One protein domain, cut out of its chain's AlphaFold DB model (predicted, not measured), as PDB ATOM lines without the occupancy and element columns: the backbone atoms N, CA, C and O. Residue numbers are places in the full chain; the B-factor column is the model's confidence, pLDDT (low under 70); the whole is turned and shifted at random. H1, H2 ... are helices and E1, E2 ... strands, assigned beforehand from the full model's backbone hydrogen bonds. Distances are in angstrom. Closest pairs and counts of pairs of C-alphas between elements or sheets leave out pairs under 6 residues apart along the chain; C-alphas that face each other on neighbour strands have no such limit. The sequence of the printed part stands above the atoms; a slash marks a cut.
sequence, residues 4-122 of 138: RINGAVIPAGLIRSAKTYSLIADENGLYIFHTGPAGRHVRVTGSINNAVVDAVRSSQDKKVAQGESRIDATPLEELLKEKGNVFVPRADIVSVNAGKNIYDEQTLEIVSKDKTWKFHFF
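AT A GLANCE: This is residues 4 to 122 of the 138 residues of an uncharacterized protein of Candidatus Magasanikbacteria bacterium (UniProt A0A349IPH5). Two antiparallel sheets are stacked face to face with their strands crossed, the four-stranded E1-E2-E3-E4 and the three-stranded E5-E6-E7, and the long helix H1 packs on the far face of the four-stranded one. The start of H1 and the loop before it stick out with residues 45 to 52, while the little helix H2 lies past the other end of H1. The printed part has 119 residues with two named helices and seven named strands, in the order E1 E2 E3 H1 H2 E4 E5 E6 E7, and its class is mixed. The whole is compact, with a radius of gyration of the C-alphas of 15.6 A and spans of 52 by 35 by 24 A.

HOW THE PARTS SIT: The larger sheet has edge strands E1, residues 4 to 10, and E4, residues 86 to 89, and inner strands E2, residues 19 to 25, and E3, residues 29 to 37; it is strongly twisted. E1, E2 and E3 form a meander, each strand the antiparallel neighbour of the one before. N 21 and O 8 are 2.7 A apart, N 31 and O 24 2.7 A, and, between E3 and E4, N 88 and O 30 2.8 A, each within hydrogen-bond range. H1, residues 50 to 73, is on this sheet at a height of 7.8 A, over E2 and E3; it runs along the strands, only just, at 28 degrees to E2 on the local plane. The closest C-alphas of H1 and E3 are those of Gly 67 and Thr 35, 4.2 A apart. H2, residues 76 to 79, only grazes the sheet. In H1 every O i to N i+4 pair is within hydrogen-bond range; H2 is too short for one. The second sheet is the meander of E5, residues 93 to 100, E6, residues 106 to 112, and E7, residues 116 to 121, with N 107 and O 99 2.7 A apart and N 119 and O 108 2.8 A. The two sheets form a sandwich, two sheets face to face, 9.8 A centre to centre where they face each other, with strands at 63 degrees. The closest C-alphas of E1 and E7 are those of Val 9 and His 120, 5.0 A apart. H1 and E7 are apart.

IN THESE COORDINATES: E3 is 24.3 A long, E5 20.5 A and H1 34.4 A. E1 begins at C-alpha 4, (41.341, -15.750, -4.025), H1 at C-alpha 50, (38.122, -23.422, -35.803), and E7 ends at C-alpha 121, (44.938, -12.047, -16.431).

THE WHOLE: The two C-alphas farthest apart, those of Ser 47 and Ala 91, are 52.0 A apart. The printed part has no cut. The link from E3 to H1, 12 residues, is long. The mean pLDDT of the printed part is 81.5; residues 13 to 16, 39 to 54, 56 and 122 are under 70.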
ATOM      1  N   ARG A   4      41.026 -14.788  -2.961       84.31
ATOM      2  CA  ARG A   4      41.341 -15.750  -4.025       84.31
ATOM      3  C   ARG A   4      41.189 -15.128  -5.403       84.31
ATOM      4  O   ARG A   4      40.193 -14.468  -5.683       84.31
ATOM      5  N   ILE A   5      42.167 -15.389  -6.266       82.25
ATOM      6  CA  ILE A   5      42.151 -15.045  -7.686       82.25
ATOM      7  C   ILE A   5      42.387 -16.327  -8.482       82.25
ATOM      8  O   ILE A   5      43.387 -17.016  -8.284       82.25
ATOM      9  N   ASN A   6      41.464 -16.643  -9.382       82.69
ATOM     10  CA  ASN A   6      41.531 -17.807 -10.263       82.69
ATOM     11  C   ASN A   6      42.041 -17.417 -11.655       82.69
ATOM     12  O   ASN A   6      42.026 -16.239 -12.015       82.69
ATOM     13  N   GLY A   7      42.504 -18.398 -12.432       76.44
ATOM     14  CA  GLY A   7      42.924 -18.158 -13.816       76.44
ATOM     15  C   GLY A   7      44.158 -17.259 -14.004       76.44
ATOM     16  O   GLY A   7      44.332 -16.691 -15.080       76.44
ATOM     17  N   ALA A   8      45.027 -17.107 -13.000       84.31
ATOM     18  CA  ALA A   8      46.243 -16.302 -13.118       84.31
ATOM     19  C   ALA A   8      47.275 -17.020 -14.001       84.31
ATOM     20  O   ALA A   8      47.702 -18.129 -13.682       84.31
ATOM     21  N   VAL A   9      47.725 -16.412 -15.098       86.31
ATOM     22  CA  VAL A   9      48.636 -17.079 -16.040       86.31
ATOM     23  C   VAL A   9      50.062 -16.568 -15.916       86.31
ATOM     24  O   VAL A   9      50.313 -15.372 -15.996       86.31
ATOM     25  N   ILE A  10      51.028 -17.482 -15.819       85.56
ATOM     26  CA  ILE A  10      52.428 -17.167 -16.119       85.56
ATOM     27  C   ILE A  10      52.675 -17.548 -17.585       85.56
ATOM     28  O   ILE A  10      52.568 -18.737 -17.923       85.56
ATOM     29  N   PRO A  11      52.975 -16.574 -18.466       75.56
ATOM     30  CA  PRO A  11      53.135 -16.826 -19.891       75.56
ATOM     31  C   PRO A  11      54.350 -17.712 -20.182       75.56
ATOM     32  O   PRO A  11      55.249 -17.891 -19.358       75.56
ATOM     33  N   ALA A  12      54.365 -18.284 -21.385       72.69
ATOM     34  CA  ALA A  12      55.467 -19.120 -21.831       72.69
ATOM     35  C   ALA A  12      56.734 -18.269 -21.984       72.69
ATOM     36  O   ALA A  12      56.702 -17.203 -22.594       72.69
ATOM     37  N   GLY A  13      57.849 -18.767 -21.458       62.09
ATOM     38  CA  GLY A  13      59.176 -18.264 -21.816       62.09
ATOM     39  C   GLY A  13      59.749 -19.062 -22.988       62.09
ATOM     40  O   GLY A  13      59.165 -20.065 -23.392       62.09
ATOM     41  N   LEU A  14      60.943 -18.696 -23.469       48.69
ATOM     42  CA  LEU A  14      61.629 -19.428 -24.550       48.69
ATOM     43  C   LEU A  14      61.741 -20.948 -24.310       48.69
ATOM     44  O   LEU A  14      61.775 -21.714 -25.265       48.69
ATOM     45  N   ILE A  15      61.806 -21.384 -23.046       49.06
ATOM     46  CA  ILE A  15      62.088 -22.781 -22.660       49.06
ATOM     47  C   ILE A  15      60.926 -23.409 -21.863       49.06
ATOM     48  O   ILE A  15      60.914 -24.609 -21.597       49.06
ATOM     49  N   ARG A  16      59.930 -22.624 -21.434       65.81
ATOM     50  CA  ARG A  16      58.886 -23.091 -20.504       65.81
ATOM     51  C   ARG A  16      57.502 -22.826 -21.066       65.81
ATOM     52  O   ARG A  16      57.194 -21.694 -21.417       65.81
ATOM     53  N   SER A  17      56.661 -23.857 -21.077       75.94
ATOM     54  CA  SER A  17      55.243 -23.730 -21.414       75.94
ATOM     55  C   SER A  17      54.511 -22.816 -20.429       75.94
ATOM     56  O   SER A  17      54.818 -22.812 -19.235       75.94
ATOM     57  N   ALA A  18      53.522 -22.085 -20.942       83.38
ATOM     58  CA  ALA A  18      52.635 -21.241 -20.152       83.38
ATOM     59  C   ALA A  18      51.771 -22.085 -19.196       83.38
ATOM     60  O   ALA A  18      51.363 -23.201 -19.537       83.38
ATOM     61  N   LYS A  19      51.494 -21.554 -18.003       88.50
ATOM     62  CA  LYS A  19      50.795 -22.260 -16.917       88.50
ATOM     63  C   LYS A  19      49.761 -21.369 -16.240       88.50
ATOM     64  O   LYS A  19      50.026 -20.183 -16.059       88.50
ATOM     65  N   THR A  20      48.652 -21.964 -15.820       89.19
ATOM     66  CA  THR A  20      47.586 -21.315 -15.049       89.19
ATOM     67  C   THR A  20      47.722 -21.651 -13.574       89.19
ATOM     68  O   THR A  20      48.107 -22.768 -13.208       89.19
ATOM     69  N   TYR A  21      47.406 -20.673 -12.736       90.25
ATOM     70  CA  TYR A  21      47.474 -20.755 -11.293       90.25
ATOM     71  C   TYR A  21      46.225 -20.161 -10.642       90.25
ATOM     72  O   TYR A  21      45.626 -19.220 -11.162       90.25
ATOM     73  N   SER A  22      45.895 -20.666  -9.459       89.00
ATOM     74  CA  SER A  22      45.066 -19.960  -8.485       89.00
ATOM     75  C   SER A  22      45.963 -19.355  -7.415       89.00
ATOM     76  O   SER A  22      46.865 -20.011  -6.890       89.00
ATOM     77  N   LEU A  23      45.701 -18.093  -7.100       90.25
ATOM     78  CA  LEU A  23      46.374 -17.337  -6.056       90.25
ATOM     79  C   LEU A  23      45.430 -17.245  -4.864       90.25
ATOM     80  O   LEU A  23      44.295 -16.798  -5.025       90.25
ATOM     81  N   ILE A  24      45.885 -17.658  -3.687       90.12
ATOM     82  CA  ILE A  24      45.121 -17.550  -2.441       90.12
ATOM     83  C   ILE A  24      45.983 -16.815  -1.428       90.12
ATOM     84  O   ILE A  24      47.087 -17.256  -1.139       90.12
ATOM     85  N   ALA A  25      45.498 -15.700  -0.902       88.12
ATOM     86  CA  ALA A  25      46.191 -14.912   0.104       88.12
ATOM     87  C   ALA A  25      45.403 -14.895   1.413       88.12
ATOM     88  O   ALA A  25      44.183 -14.708   1.416       88.12
ATOM     89  N   ASP A  26      46.121 -15.053   2.517       88.50
ATOM     90  CA  ASP A  26      45.606 -14.949   3.876       88.50
ATOM     91  C   ASP A  26      46.534 -14.067   4.740       88.50
ATOM     92  O   ASP A  26      47.339 -13.284   4.233       88.50
ATOM     93  N   GLU A  27      46.385 -14.147   6.061       90.12
ATOM     94  CA  GLU A  27      47.244 -13.424   7.003       90.12
ATOM     95  C   GLU A  27      48.674 -13.981   7.086       90.12
ATOM     96  O   GLU A  27      49.603 -13.240   7.412       90.12
ATOM     97  N   ASN A  28      48.865 -15.255   6.739       91.94
ATOM     98  CA  ASN A  28      50.145 -15.950   6.815       91.94
ATOM     99  C   ASN A  28      50.989 -15.728   5.560       91.94
ATOM    100  O   ASN A  28      52.221 -15.709   5.638       91.94
ATOM    101  N   GLY A  29      50.360 -15.545   4.398       92.75
ATOM    102  CA  GLY A  29      51.067 -15.308   3.148       92.75
ATOM    103  C   GLY A  29      50.234 -15.546   1.899       92.75
ATOM    104  O   GLY A  29      49.032 -15.295   1.850       92.75
ATOM    105  N   LEU A  30      50.923 -15.983   0.850       94.12
ATOM    106  CA  LEU A  30      50.362 -16.218  -0.471       94.12
ATOM    107  C   LEU A  30      50.646 -17.648  -0.922       94.12
ATOM    108  O   LEU A  30      51.797 -18.047  -1.092       94.12
ATOM    109  N   TYR A  31      49.587 -18.377  -1.219       94.56
ATOM    110  CA  TYR A  31      49.619 -19.655  -1.900       94.56
ATOM    111  C   TYR A  31      49.458 -19.446  -3.407       94.56
ATOM    112  O   TYR A  31      48.583 -18.712  -3.869       94.56
ATOM    113  N   ILE A  32      50.305 -20.116  -4.178       94.44
ATOM    114  CA  ILE A  32      50.330 -20.100  -5.639       94.44
ATOM    115  C   ILE A  32      50.182 -21.553  -6.088       94.44
ATOM    116  O   ILE A  32      51.147 -22.319  -6.050       94.44
ATOM    117  N   PHE A  33      48.979 -21.942  -6.504       93.56
ATOM    118  CA  PHE A  33      48.664 -23.318  -6.892       93.56
ATOM    119  C   PHE A  33      48.563 -23.450  -8.398       93.56
ATOM    120  O   PHE A  33      47.780 -22.753  -9.026       93.56
ATOM    121  N   HIS A  34      49.332 -24.356  -8.989       93.62
ATOM    122  CA  HIS A  34      49.252 -24.683 -10.404       93.62
ATOM    123  C   HIS A  34      47.971 -25.475 -10.682       93.62
ATOM    124  O   HIS A  34      47.804 -26.600 -10.209       93.62
ATOM    125  N   THR A  35      47.075 -24.894 -11.474       87.38
ATOM    126  CA  THR A  35      45.761 -25.476 -11.785       87.38
ATOM    127  C   THR A  35      45.720 -26.140 -13.151       87.38
ATOM    128  O   THR A  35      44.852 -26.968 -13.407       87.38
ATOM    129  N   GLY A  36      46.682 -25.852 -14.029       86.50
ATOM    130  CA  GLY A  36      46.759 -26.513 -15.322       86.50
ATOM    131  C   GLY A  36      47.604 -25.774 -16.355       86.50
ATOM    132  O   GLY A  36      48.266 -24.779 -16.050       86.50
ATOM    133  N   PRO A  37      47.599 -26.258 -17.610       83.06
ATOM    134  CA  PRO A  37      48.222 -25.532 -18.707       83.06
ATOM    135  C   PRO A  37      47.505 -24.198 -18.924       83.06
ATOM    136  O   PRO A  37      46.283 -24.126 -18.797       83.06
ATOM    137  N   ALA A  38      48.246 -23.162 -19.315       76.19
ATOM    138  CA  ALA A  38      47.589 -21.959 -19.804       76.19
ATOM    139  C   ALA A  38      46.915 -22.227 -21.146       76.19
ATOM    140  O   ALA A  38      47.517 -22.842 -22.037       76.19
ATOM    141  N   GLY A  39      45.695 -21.710 -21.289       63.22
ATOM    142  CA  GLY A  39      45.035 -21.592 -22.577       63.22
ATOM    143  C   GLY A  39      45.965 -20.875 -23.550       63.22
ATOM    144  O   GLY A  39      46.393 -19.749 -23.294       63.22
ATOM    145  N   ARG A  40      46.329 -21.511 -24.668       55.84
ATOM    146  CA  ARG A  40      46.989 -20.759 -25.743       55.84
ATOM    147  C   ARG A  40      45.915 -19.906 -26.410       55.84
ATOM    148  O   ARG A  40      45.028 -20.451 -27.068       55.84
ATOM    149  N   HIS A  41      46.036 -18.581 -26.331       49.94
ATOM    150  CA  HIS A  41      45.395 -17.690 -27.297       49.94
ATOM    151  C   HIS A  41      46.049 -17.922 -28.663       49.94
ATOM    152  O   HIS A  41      46.914 -17.175 -29.112       49.94
ATOM    153  N   VAL A  42      45.686 -19.024 -29.318       43.81
ATOM    154  CA  VAL A  42      46.063 -19.268 -30.703       43.81
ATOM    155  C   VAL A  42      45.277 -18.256 -31.524       43.81
ATOM    156  O   VAL A  42      44.067 -18.407 -31.703       43.81
ATOM    157  N   ARG A  43      45.947 -17.191 -31.979       41.53
ATOM    158  CA  ARG A  43      45.476 -16.431 -33.136       41.53
ATOM    159  C   ARG A  43      45.674 -17.340 -34.338       41.53
ATOM    160  O   ARG A  43      46.805 -17.652 -34.700       41.53
ATOM    161  N   VAL A  44      44.573 -17.830 -34.888       41.38
ATOM    162  CA  VAL A  44      44.599 -18.639 -36.101       41.38
ATOM    163  C   VAL A  44      44.794 -17.690 -37.274       41.38
ATOM    164  O   VAL A  44      43.887 -16.947 -37.635       41.38
ATOM    165  N   THR A  45      45.989 -17.682 -37.851       40.56
ATOM    166  CA  THR A  45      46.240 -17.086 -39.164       40.56
ATOM    167  C   THR A  45      46.201 -18.206 -40.202       40.56
ATOM    168  O   THR A  45      47.109 -19.032 -40.259       40.56
ATOM    169  N   GLY A  46      45.130 -18.257 -41.002       51.94
ATOM    170  CA  GLY A  46      44.949 -19.220 -42.098       51.94
ATOM    171  C   GLY A  46      43.757 -20.169 -41.927       51.94
ATOM    172  O   GLY A  46      42.983 -20.068 -40.980       51.94
ATOM    173  N   SER A  47      43.618 -21.106 -42.865       47.72
ATOM    174  CA  SER A  47      42.486 -22.036 -43.018       47.72
ATOM    175  C   SER A  47      42.491 -23.211 -42.024       47.72
ATOM    176  O   SER A  47      42.150 -24.336 -42.392       47.72
ATOM    177  N   ILE A  48      42.931 -23.007 -40.780       56.19
ATOM    178  CA  ILE A  48      42.815 -24.053 -39.754       56.19
ATOM    179  C   ILE A  48      41.364 -24.077 -39.277       56.19
ATOM    180  O   ILE A  48      40.777 -23.044 -38.972       56.19
ATOM    181  N   ASN A  49      40.789 -25.277 -39.218       57.38
ATOM    182  CA  ASN A  49      39.413 -25.482 -38.799       57.38
ATOM    183  C   ASN A  49      39.231 -25.032 -37.337       57.38
ATOM    184  O   ASN A  49      39.802 -25.640 -36.427       57.38
ATOM    185  N   ASN A  50      38.430 -23.983 -37.124       63.16
ATOM    186  CA  ASN A  50      38.122 -23.422 -35.803       63.16
ATOM    187  C   ASN A  50      37.689 -24.508 -34.800       63.16
ATOM    188  O   ASN A  50      38.104 -24.467 -33.646       63.16
ATOM    189  N   ALA A  51      37.005 -25.560 -35.265       64.62
ATOM    190  CA  ALA A  51      36.575 -26.684 -34.433       64.62
ATOM    191  C   ALA A  51      37.727 -27.420 -33.716       64.62
ATOM    192  O   ALA A  51      37.573 -27.856 -32.577       64.62
ATOM    193  N   VAL A  52      38.899 -27.553 -34.350       66.31
ATOM    194  CA  VAL A  52      40.065 -28.214 -33.729       66.31
ATOM    195  C   VAL A  52      40.662 -27.326 -32.640       66.31
ATOM    196  O   VAL A  52      41.047 -27.808 -31.574       66.31
ATOM    197  N   VAL A  53      40.717 -26.019 -32.892       66.31
ATOM    198  CA  VAL A  53      41.224 -25.034 -31.931       66.31
ATOM    199  C   VAL A  53      40.302 -24.950 -30.718       66.31
ATOM    200  O   VAL A  53      40.785 -24.962 -29.585       66.31
ATOM    201  N   ASP A  54      38.990 -24.963 -30.939       67.62
ATOM    202  CA  ASP A  54      37.992 -24.937 -29.871       67.62
ATOM    203  C   ASP A  54      38.002 -26.228 -29.042       67.62
ATOM    204  O   ASP A  54      37.919 -26.171 -27.815       67.62
ATOM    205  N   ALA A  55      38.216 -27.394 -29.664       70.88
ATOM    206  CA  ALA A  55      38.375 -28.654 -28.936       70.88
ATOM    207  C   ALA A  55      39.612 -28.649 -28.016       70.88
ATOM    208  O   ALA A  55      39.545 -29.109 -26.870       70.88
ATOM    209  N   VAL A  56      40.740 -28.101 -28.486       68.75
ATOM    210  CA  VAL A  56      41.958 -27.957 -27.671       68.75
ATOM    211  C   VAL A  56      41.730 -26.981 -26.516       68.75
ATOM    212  O   VAL A  56      42.106 -27.304 -25.388       68.75
ATOM    213  N   ARG A  57      41.084 -25.835 -26.770       70.06
ATOM    214  CA  ARG A  57      40.721 -24.856 -25.728       70.06
ATOM    215  C   ARG A  57      39.817 -25.482 -24.673       70.06
ATOM    216  O   ARG A  57      40.195 -25.519 -23.511       70.06
ATOM    217  N   SER A  58      38.722 -26.120 -25.088       73.19
ATOM    218  CA  SER A  58      37.792 -26.790 -24.173       73.19
ATOM    219  C   SER A  58      38.480 -27.858 -23.311       73.19
ATOM    220  O   SER A  58      38.189 -27.997 -22.124       73.19
ATOM    221  N   SER A  59      39.430 -28.609 -23.877       75.31
ATOM    222  CA  SER A  59      40.224 -29.583 -23.117       75.31
ATOM    223  C   SER A  59      41.131 -28.920 -22.073       75.31
ATOM    224  O   SER A  59      41.277 -29.435 -20.963       75.31
ATOM    225  N   GLN A  60      41.740 -27.778 -22.402       75.50
ATOM    226  CA  GLN A  60      42.568 -27.005 -21.473       75.50
ATOM    227  C   GLN A  60      41.721 -26.377 -20.361       75.50
ATOM    228  O   GLN A  60      42.068 -26.539 -19.191       75.50
ATOM    229  N   ASP A  61      40.581 -25.779 -20.703       78.00
ATOM    230  CA  ASP A  61      39.653 -25.169 -19.745       78.00
ATOM    231  C   ASP A  61      39.119 -26.205 -18.755       78.00
ATOM    232  O   ASP A  61      39.107 -25.968 -17.549       78.00
ATOM    233  N   LYS A  62      38.781 -27.413 -19.230       80.25
ATOM    234  CA  LYS A  62      38.397 -28.531 -18.353       80.25
ATOM    235  C   LYS A  62      39.496 -28.897 -17.360       80.25
ATOM    236  O   LYS A  62      39.192 -29.164 -16.203       80.25
ATOM    237  N   LYS A  63      40.765 -28.911 -17.784       82.06
ATOM    238  CA  LYS A  63      41.894 -29.213 -16.888       82.06
ATOM    239  C   LYS A  63      42.083 -28.126 -15.836       82.06
ATOM    240  O   LYS A  63      42.290 -28.462 -14.677       82.06
ATOM    241  N   VAL A  64      41.976 -26.855 -16.227       82.50
ATOM    242  CA  VAL A  64      42.037 -25.725 -15.288       82.50
ATOM    243  C   VAL A  64      40.884 -25.803 -14.289       82.50
ATOM    244  O   VAL A  64      41.133 -25.768 -13.090       82.50
ATOM    245  N   ALA A  65      39.652 -26.020 -14.756       80.56
ATOM    246  CA  ALA A  65      38.478 -26.150 -13.896       80.56
ATOM    247  C   ALA A  65      38.587 -27.336 -12.921       80.56
ATOM    248  O   ALA A  65      38.224 -27.213 -11.752       80.56
ATOM    249  N   GLN A  66      39.129 -28.476 -13.367       84.69
ATOM    250  CA  GLN A  66      39.440 -29.611 -12.491       84.69
ATOM    251  C   GLN A  66      40.492 -29.242 -11.439       84.69
ATOM    252  O   GLN A  66      40.324 -29.570 -10.266       84.69
ATOM    253  N   GLY A  67      41.557 -28.543 -11.840       83.81
ATOM    254  CA  GLY A  67      42.585 -28.054 -10.927       83.81
ATOM    255  C   GLY A  67      42.037 -27.080  -9.885       83.81
ATOM    256  O   GLY A  67      42.385 -27.196  -8.716       83.81
ATOM    257  N   GLU A  68      41.152 -26.170 -10.287       82.94
ATOM    258  CA  GLU A  68      40.496 -25.208  -9.396       82.94
ATOM    259  C   GLU A  68      39.494 -25.877  -8.452       82.94
ATOM    260  O   GLU A  68      39.531 -25.607  -7.257       82.94
ATOM    261  N   SER A  69      38.673 -26.807  -8.948       85.19
ATOM    262  CA  SER A  69      37.717 -27.562  -8.116       85.19
ATOM    263  C   SER A  69      38.427 -28.408  -7.059       85.19
ATOM    264  O   SER A  69      37.930 -28.621  -5.958       85.19
ATOM    265  N   ARG A  70      39.620 -28.899  -7.386       88.88
ATOM    266  CA  ARG A  70      40.447 -29.662  -6.456       88.88
ATOM    267  C   ARG A  70      40.980 -28.806  -5.310       88.88
ATOM    268  O   ARG A  70      41.085 -29.310  -4.201       88.88
ATOM    269  N   ILE A  71      41.273 -27.530  -5.564       87.62
ATOM    270  CA  ILE A  71      41.663 -26.583  -4.512       87.62
ATOM    271  C   ILE A  71      40.539 -26.429  -3.484       87.62
ATOM    272  O   ILE A  71      40.815 -26.355  -2.294       87.62
ATOM    273  N   ASP A  72      39.281 -26.436  -3.926       86.38
ATOM    274  CA  ASP A  72      38.121 -26.351  -3.030       86.38
ATOM    275  C   ASP A  72      37.902 -27.618  -2.191       86.38
ATOM    276  O   ASP A  72      37.301 -27.563  -1.120       86.38
ATOM    277  N   ALA A  73      38.387 -28.765  -2.669       88.06
ATOM    278  CA  ALA A  73      38.141 -30.071  -2.063       88.06
ATOM    279  C   ALA A  73      39.315 -30.608  -1.225       88.06
ATOM    280  O   ALA A  73      39.192 -31.679  -0.636       88.06
ATOM    281  N   THR A  74      40.468 -29.934  -1.211       90.56
ATOM    282  CA  THR A  74      41.709 -30.436  -0.593       90.56
ATOM    283  C   THR A  74      42.310 -29.387   0.348       90.56
ATOM    284  O   THR A  74      42.392 -28.221  -0.039       90.56
ATOM    285  N   PRO A  75      42.774 -29.766   1.555       93.25
ATOM    286  CA  PRO A  75      43.495 -28.850   2.439       93.25
ATOM    287  C   PRO A  75      44.715 -28.218   1.752       93.25
ATOM    288  O   PRO A  75      45.459 -28.887   1.025       93.25
ATOM    289  N   LEU A  76      44.954 -26.927   1.996       90.88
ATOM    290  CA  LEU A  76      45.997 -26.160   1.303       90.88
ATOM    291  C   LEU A  76      47.402 -26.730   1.550       90.88
ATOM    292  O   LEU A  76      48.252 -26.727   0.658       90.88
ATOM    293  N   GLU A  77      47.634 -27.269   2.742       92.19
ATOM    294  CA  GLU A  77      48.894 -27.874   3.172       92.19
ATOM    295  C   GLU A  77      49.212 -29.156   2.397       92.19
ATOM    296  O   GLU A  77      50.380 -29.480   2.167       92.19
ATOM    297  N   GLU A  78      48.186 -29.898   1.977       93.12
ATOM    298  CA  GLU A  78      48.367 -31.083   1.141       93.12
ATOM    299  C   GLU A  78      48.713 -30.691  -0.291       93.12
ATOM    300  O   GLU A  78      49.654 -31.245  -0.864       93.12
ATOM    301  N   LEU A  79      48.042 -29.671  -0.832       93.06
ATOM    302  CA  LEU A  79      48.323 -29.148  -2.169       93.06
ATOM    303  C   LEU A  79      49.758 -28.622  -2.290       93.06
ATOM    304  O   LEU A  79      50.381 -28.772  -3.340       93.06
ATOM    305  N   LEU A  80      50.333 -28.044  -1.233       94.81
ATOM    306  CA  LEU A  80      51.717 -27.550  -1.251       94.81
ATOM    307  C   LEU A  80      52.775 -28.637  -1.477       94.81
ATOM    308  O   LEU A  80      53.882 -28.322  -1.914       94.81
ATOM    309  N   LYS A  81      52.454 -29.909  -1.224       94.12
ATOM    310  CA  LYS A  81      53.375 -31.033  -1.468       94.12
ATOM    311  C   LYS A  81      53.558 -31.319  -2.960       94.12
ATOM    312  O   LYS A  81      54.450 -32.070  -3.351       94.12
ATOM    313  N   GLU A  82      52.715 -30.741  -3.808       92.56
ATOM    314  CA  GLU A  82      52.717 -31.005  -5.235       92.56
ATOM    315  C   GLU A  82      53.686 -30.119  -6.008       92.56
ATOM    316  O   GLU A  82      53.911 -28.939  -5.724       92.56
ATOM    317  N   LYS A  83      54.227 -30.689  -7.083       88.94
ATOM    318  CA  LYS A  83      55.205 -30.004  -7.918       88.94
ATOM    319  C   LYS A  83      54.607 -28.764  -8.587       88.94
ATOM    320  O   LYS A  83      53.732 -28.860  -9.445       88.94
ATOM    321  N   GLY A  84      55.228 -27.619  -8.321       87.56
ATOM    322  CA  GLY A  84      54.883 -26.341  -8.944       87.56
ATOM    323  C   GLY A  84      53.958 -25.472  -8.099       87.56
ATOM    324  O   GLY A  84      53.757 -24.319  -8.476       87.56
ATOM    325  N   ASN A  85      53.475 -25.994  -6.971       93.81
ATOM    326  CA  ASN A  85      52.769 -25.222  -5.960       93.81
ATOM    327  C   ASN A  85      53.784 -24.567  -5.022       93.81
ATOM    328  O   ASN A  85      54.862 -25.113  -4.781       93.81
ATOM    329  N   VAL A  86      53.476 -23.362  -4.553       95.12
ATOM    330  CA  VAL A  86      54.387 -22.574  -3.718       95.12
ATOM    331  C   VAL A  86      53.593 -21.818  -2.666       95.12
ATOM    332  O   VAL A  86      52.540 -21.266  -2.971       95.12
ATOM    333  N   PHE A  87      54.136 -21.749  -1.456       96.00
ATOM    334  CA  PHE A  87      53.721 -20.791  -0.441       96.00
ATOM    335  C   PHE A  87      54.815 -19.740  -0.259       96.00
ATOM    336  O   PHE A  87      55.996 -20.079  -0.174       96.00
ATOM    337  N   VAL A  88      54.419 -18.474  -0.227       94.75
ATOM    338  CA  VAL A  88      55.290 -17.328   0.030       94.75
ATOM    339  C   VAL A  88      54.831 -16.693   1.340       94.75
ATOM    340  O   VAL A  88      53.750 -16.097   1.362       94.75
ATOM    341  N   PRO A  89      55.614 -16.801   2.428       95.69
ATOM    342  CA  PRO A  89      55.268 -16.182   3.700       95.69
ATOM    343  C   PRO A  89      55.063 -14.674   3.554       95.69
ATOM    344  O   PRO A  89      55.787 -14.000   2.818       95.69
ATOM    345  N   ARG A  90      54.109 -14.106   4.297       92.88
ATOM    346  CA  ARG A  90      53.776 -12.674   4.229       92.88
ATOM    347  C   ARG A  90      54.990 -11.778   4.477       92.88
ATOM    348  O   ARG A  90      55.109 -10.739   3.827       92.88
ATOM    349  N   ALA A  91      55.868 -12.195   5.390       94.75
ATOM    350  CA  ALA A  91      57.109 -11.509   5.752       94.75
ATOM    351  C   ALA A  91      58.184 -11.539   4.650       94.75
ATOM    352  O   ALA A  91      59.157 -10.781   4.713       94.75
ATOM    353  N   ASP A  92      58.022 -12.404   3.648       95.62
ATOM    354  CA  ASP A  92      58.927 -12.507   2.506       95.62
ATOM    355  C   ASP A  92      58.407 -11.755   1.281       95.62
ATOM    356  O   ASP A  92      59.178 -11.535   0.351       95.62
ATOM    357  N   ILE A  93      57.140 -11.323   1.283       93.50
ATOM    358  CA  ILE A  93      56.557 -10.486   0.229       93.50
ATOM    359  C   ILE A  93      57.045  -9.047   0.408       93.50
ATOM    360  O   ILE A  93      56.637  -8.346   1.337       93.50
ATOM    361  N   VAL A  94      57.887  -8.606  -0.523       95.88
ATOM    362  CA  VAL A  94      58.475  -7.264  -0.563       95.88
ATOM    363  C   VAL A  94      57.503  -6.272  -1.194       95.88
ATOM    364  O   VAL A  94      57.302  -5.182  -0.663       95.88
ATOM    365  N   SER A  95      56.876  -6.641  -2.313       92.44
ATOM    366  CA  SER A  95      55.905  -5.783  -2.994       92.44
ATOM    367  C   SER A  95      54.903  -6.572  -3.832       92.44
ATOM    368  O   SER A  95      55.143  -7.712  -4.239       92.44
ATOM    369  N   VAL A  96      53.755  -5.938  -4.071       89.56
ATOM    370  CA  VAL A  96      52.679  -6.427  -4.934       89.56
ATOM    371  C   VAL A  96      52.253  -5.272  -5.831       89.56
ATOM    372  O   VAL A  96      51.762  -4.260  -5.335       89.56
ATOM    373  N   ASN A  97      52.444  -5.416  -7.140       89.44
ATOM    374  CA  ASN A  97      52.176  -4.370  -8.120       89.44
ATOM    375  C   ASN A  97      51.129  -4.857  -9.122       89.44
ATOM    376  O   ASN A  97      51.375  -5.798  -9.877       89.44
ATOM    377  N   ALA A  98      49.967  -4.208  -9.147       85.62
ATOM    378  CA  ALA A  98      48.985  -4.388 -10.210       85.62
ATOM    379  C   ALA A  98      49.243  -3.365 -11.323       85.62
ATOM    380  O   ALA A  98      49.572  -2.210 -11.055       85.62
ATOM    381  N   GLY A  99      49.091  -3.777 -12.575       87.56
ATOM    382  CA  GLY A  99      49.289  -2.896 -13.721       87.56
ATOM    383  C   GLY A  99      48.816  -3.541 -15.008       87.56
ATOM    384  O   GLY A  99      48.156  -4.575 -14.984       87.56
ATOM    385  N   LYS A 100      49.205  -2.973 -16.146       82.62
ATOM    386  CA  LYS A 100      48.902  -3.537 -17.461       82.62
ATOM    387  C   LYS A 100      50.166  -3.779 -18.274       82.62
ATOM    388  O   LYS A 100      51.167  -3.086 -18.089       82.62
ATOM    389  N   ASN A 101      50.132  -4.763 -19.169       80.19
ATOM    390  CA  ASN A 101      51.210  -4.977 -20.134       80.19
ATOM    391  C   ASN A 101      51.018  -4.125 -21.405       80.19
ATOM    392  O   ASN A 101      50.047  -3.384 -21.540       80.19
ATOM    393  N   ILE A 102      51.948  -4.245 -22.360       78.81
ATOM    394  CA  ILE A 102      51.916  -3.503 -23.635       78.81
ATOM    395  C   ILE A 102      50.706  -3.834 -24.529       78.81
ATOM    396  O   ILE A 102      50.465  -3.139 -25.510       78.81
ATOM    397  N   TYR A 103      49.965  -4.895 -24.204       78.81
ATOM    398  CA  TYR A 103      48.751  -5.332 -24.892       78.81
ATOM    399  C   TYR A 103      47.473  -4.944 -24.125       78.81
ATOM    400  O   TYR A 103      46.403  -5.447 -24.444       78.81
ATOM    401  N   ASP A 104      47.586  -4.062 -23.122       78.00
ATOM    402  CA  ASP A 104      46.504  -3.622 -22.225       78.00
ATOM    403  C   ASP A 104      45.895  -4.747 -21.356       78.00
ATOM    404  O   ASP A 104      44.839  -4.580 -20.743       78.00
ATOM    405  N   GLU A 105      46.576  -5.891 -21.241       79.56
ATOM    406  CA  GLU A 105      46.145  -6.988 -20.371       79.56
ATOM    407  C   GLU A 105      46.524  -6.691 -18.922       79.56
ATOM    408  O   GLU A 105      47.633  -6.222 -18.644       79.56
ATOM    409  N   GLN A 106      45.626  -7.016 -17.989       82.19
ATOM    410  CA  GLN A 106      45.886  -6.853 -16.563       82.19
ATOM    411  C   GLN A 106      47.012  -7.787 -16.114       82.19
ATOM    412  O   GLN A 106      47.091  -8.953 -16.507       82.19
ATOM    413  N   THR A 107      47.878  -7.277 -15.250       87.12
ATOM    414  CA  THR A 107      49.020  -7.999 -14.698       87.12
ATOM    415  C   THR A 107      49.123  -7.794 -13.197       87.12
ATOM    416  O   THR A 107      48.780  -6.732 -12.677       87.12
ATOM    417  N   LEU A 108      49.623  -8.817 -12.510       87.56
ATOM    418  CA  LEU A 108      49.980  -8.768 -11.098       87.56
ATOM    419  C   LEU A 108      51.410  -9.264 -10.953       87.56
ATOM    420  O   LEU A 108      51.724 -10.405 -11.294       87.56
ATOM    421  N   GLU A 109      52.275  -8.404 -10.451       91.69
ATOM    422  CA  GLU A 109      53.648  -8.734 -10.118       91.69
ATOM    423  C   GLU A 109      53.791  -8.862  -8.606       91.69
ATOM    424  O   GLU A 109      53.340  -8.006  -7.848       91.69
ATOM    425  N   ILE A 110      54.405  -9.953  -8.171       91.19
ATOM    426  CA  ILE A 110      54.635 -10.274  -6.769       91.19
ATOM    427  C   ILE A 110      56.128 -10.477  -6.611       91.19
ATOM    428  O   ILE A 110      56.695 -11.397  -7.204       91.19
ATOM    429  N   VAL A 111      56.756  -9.614  -5.825       91.94
ATOM    430  CA  VAL A 111      58.185  -9.680  -5.530       91.94
ATOM    431  C   VAL A 111      58.342 -10.221  -4.118       91.94
ATOM    432  O   VAL A 111      57.885  -9.595  -3.160       91.94
ATOM    433  N   SER A 112      58.983 -11.379  -3.984       94.44
ATOM    434  CA  SER A 112      59.520 -11.848  -2.709       94.44
ATOM    435  C   SER A 112      61.026 -11.633  -2.628       94.44
ATOM    436  O   SER A 112      61.665 -11.238  -3.604       94.44
ATOM    437  N   LYS A 113      61.602 -11.928  -1.461       93.25
ATOM    438  CA  LYS A 113      63.058 -11.909  -1.244       93.25
ATOM    439  C   LYS A 113      63.828 -12.758  -2.260       93.25
ATOM    440  O   LYS A 113      64.891 -12.345  -2.709       93.25
ATOM    441  N   ASP A 114      63.272 -13.906  -2.643       91.38
ATOM    442  CA  ASP A 114      63.975 -14.896  -3.467       91.38
ATOM    443  C   ASP A 114      63.545 -14.882  -4.934       91.38
ATOM    444  O   ASP A 114      64.240 -15.422  -5.801       91.38
ATOM    445  N   LYS A 115      62.353 -14.351  -5.232       93.75
ATOM    446  CA  LYS A 115      61.747 -14.527  -6.547       93.75
ATOM    447  C   LYS A 115      60.692 -13.480  -6.867       93.75
ATOM    448  O   LYS A 115      59.890 -13.090  -6.031       93.75
ATOM    449  N   THR A 116      60.625 -13.138  -8.148       92.62
ATOM    450  CA  THR A 116      59.507 -12.390  -8.718       92.62
ATOM    451  C   THR A 116      58.607 -13.326  -9.517       92.62
ATOM    452  O   THR A 116      59.073 -14.104 -10.354       92.62
ATOM    453  N   TRP A 117      57.303 -13.236  -9.279       92.12
ATOM    454  CA  TRP A 117      56.274 -13.830 -10.124       92.12
ATOM    455  C   TRP A 117      55.519 -12.721 -10.840       92.12
ATOM    456  O   TRP A 117      55.138 -11.733 -10.222       92.12
ATOM    457  N   LYS A 118      55.275 -12.905 -12.136       91.81
ATOM    458  CA  LYS A 118      54.452 -12.002 -12.933       91.81
ATOM    459  C   LYS A 118      53.319 -12.788 -13.565       91.81
ATOM    460  O   LYS A 118      53.555 -13.671 -14.391       91.81
ATOM    461  N   PHE A 119      52.109 -12.474 -13.134       88.44
ATOM    462  CA  PHE A 119      50.872 -13.078 -13.594       88.44
ATOM    463  C   PHE A 119      50.178 -12.150 -14.578       88.44
ATOM    464  O   PHE A 119      50.193 -10.930 -14.423       88.44
ATOM    465  N   HIS A 120      49.579 -12.750 -15.593       87.31
ATOM    466  CA  HIS A 120      48.731 -12.118 -16.581       87.31
ATOM    467  C   HIS A 120      47.310 -12.620 -16.351       87.31
ATOM    468  O   HIS A 120      47.096 -13.817 -16.138       87.31
ATOM    469  N   PHE A 121      46.350 -11.711 -16.419       77.94
ATOM    470  CA  PHE A 121      44.938 -12.047 -16.431       77.94
ATOM    471  C   PHE A 121      44.442 -11.752 -17.826       77.94
ATOM    472  O   PHE A 121      44.210 -10.602 -18.207       77.94
ATOM    473  N   PHE A 122      44.318 -12.813 -18.606       69.88
ATOM    474  CA  PHE A 122      43.533 -12.720 -19.813       69.88
ATOM    475  C   PHE A 122      42.093 -12.553 -19.352       69.88
ATOM    476  O   PHE A 122      41.597 -13.369 -18.572       69.88
TER     477      PHE A 122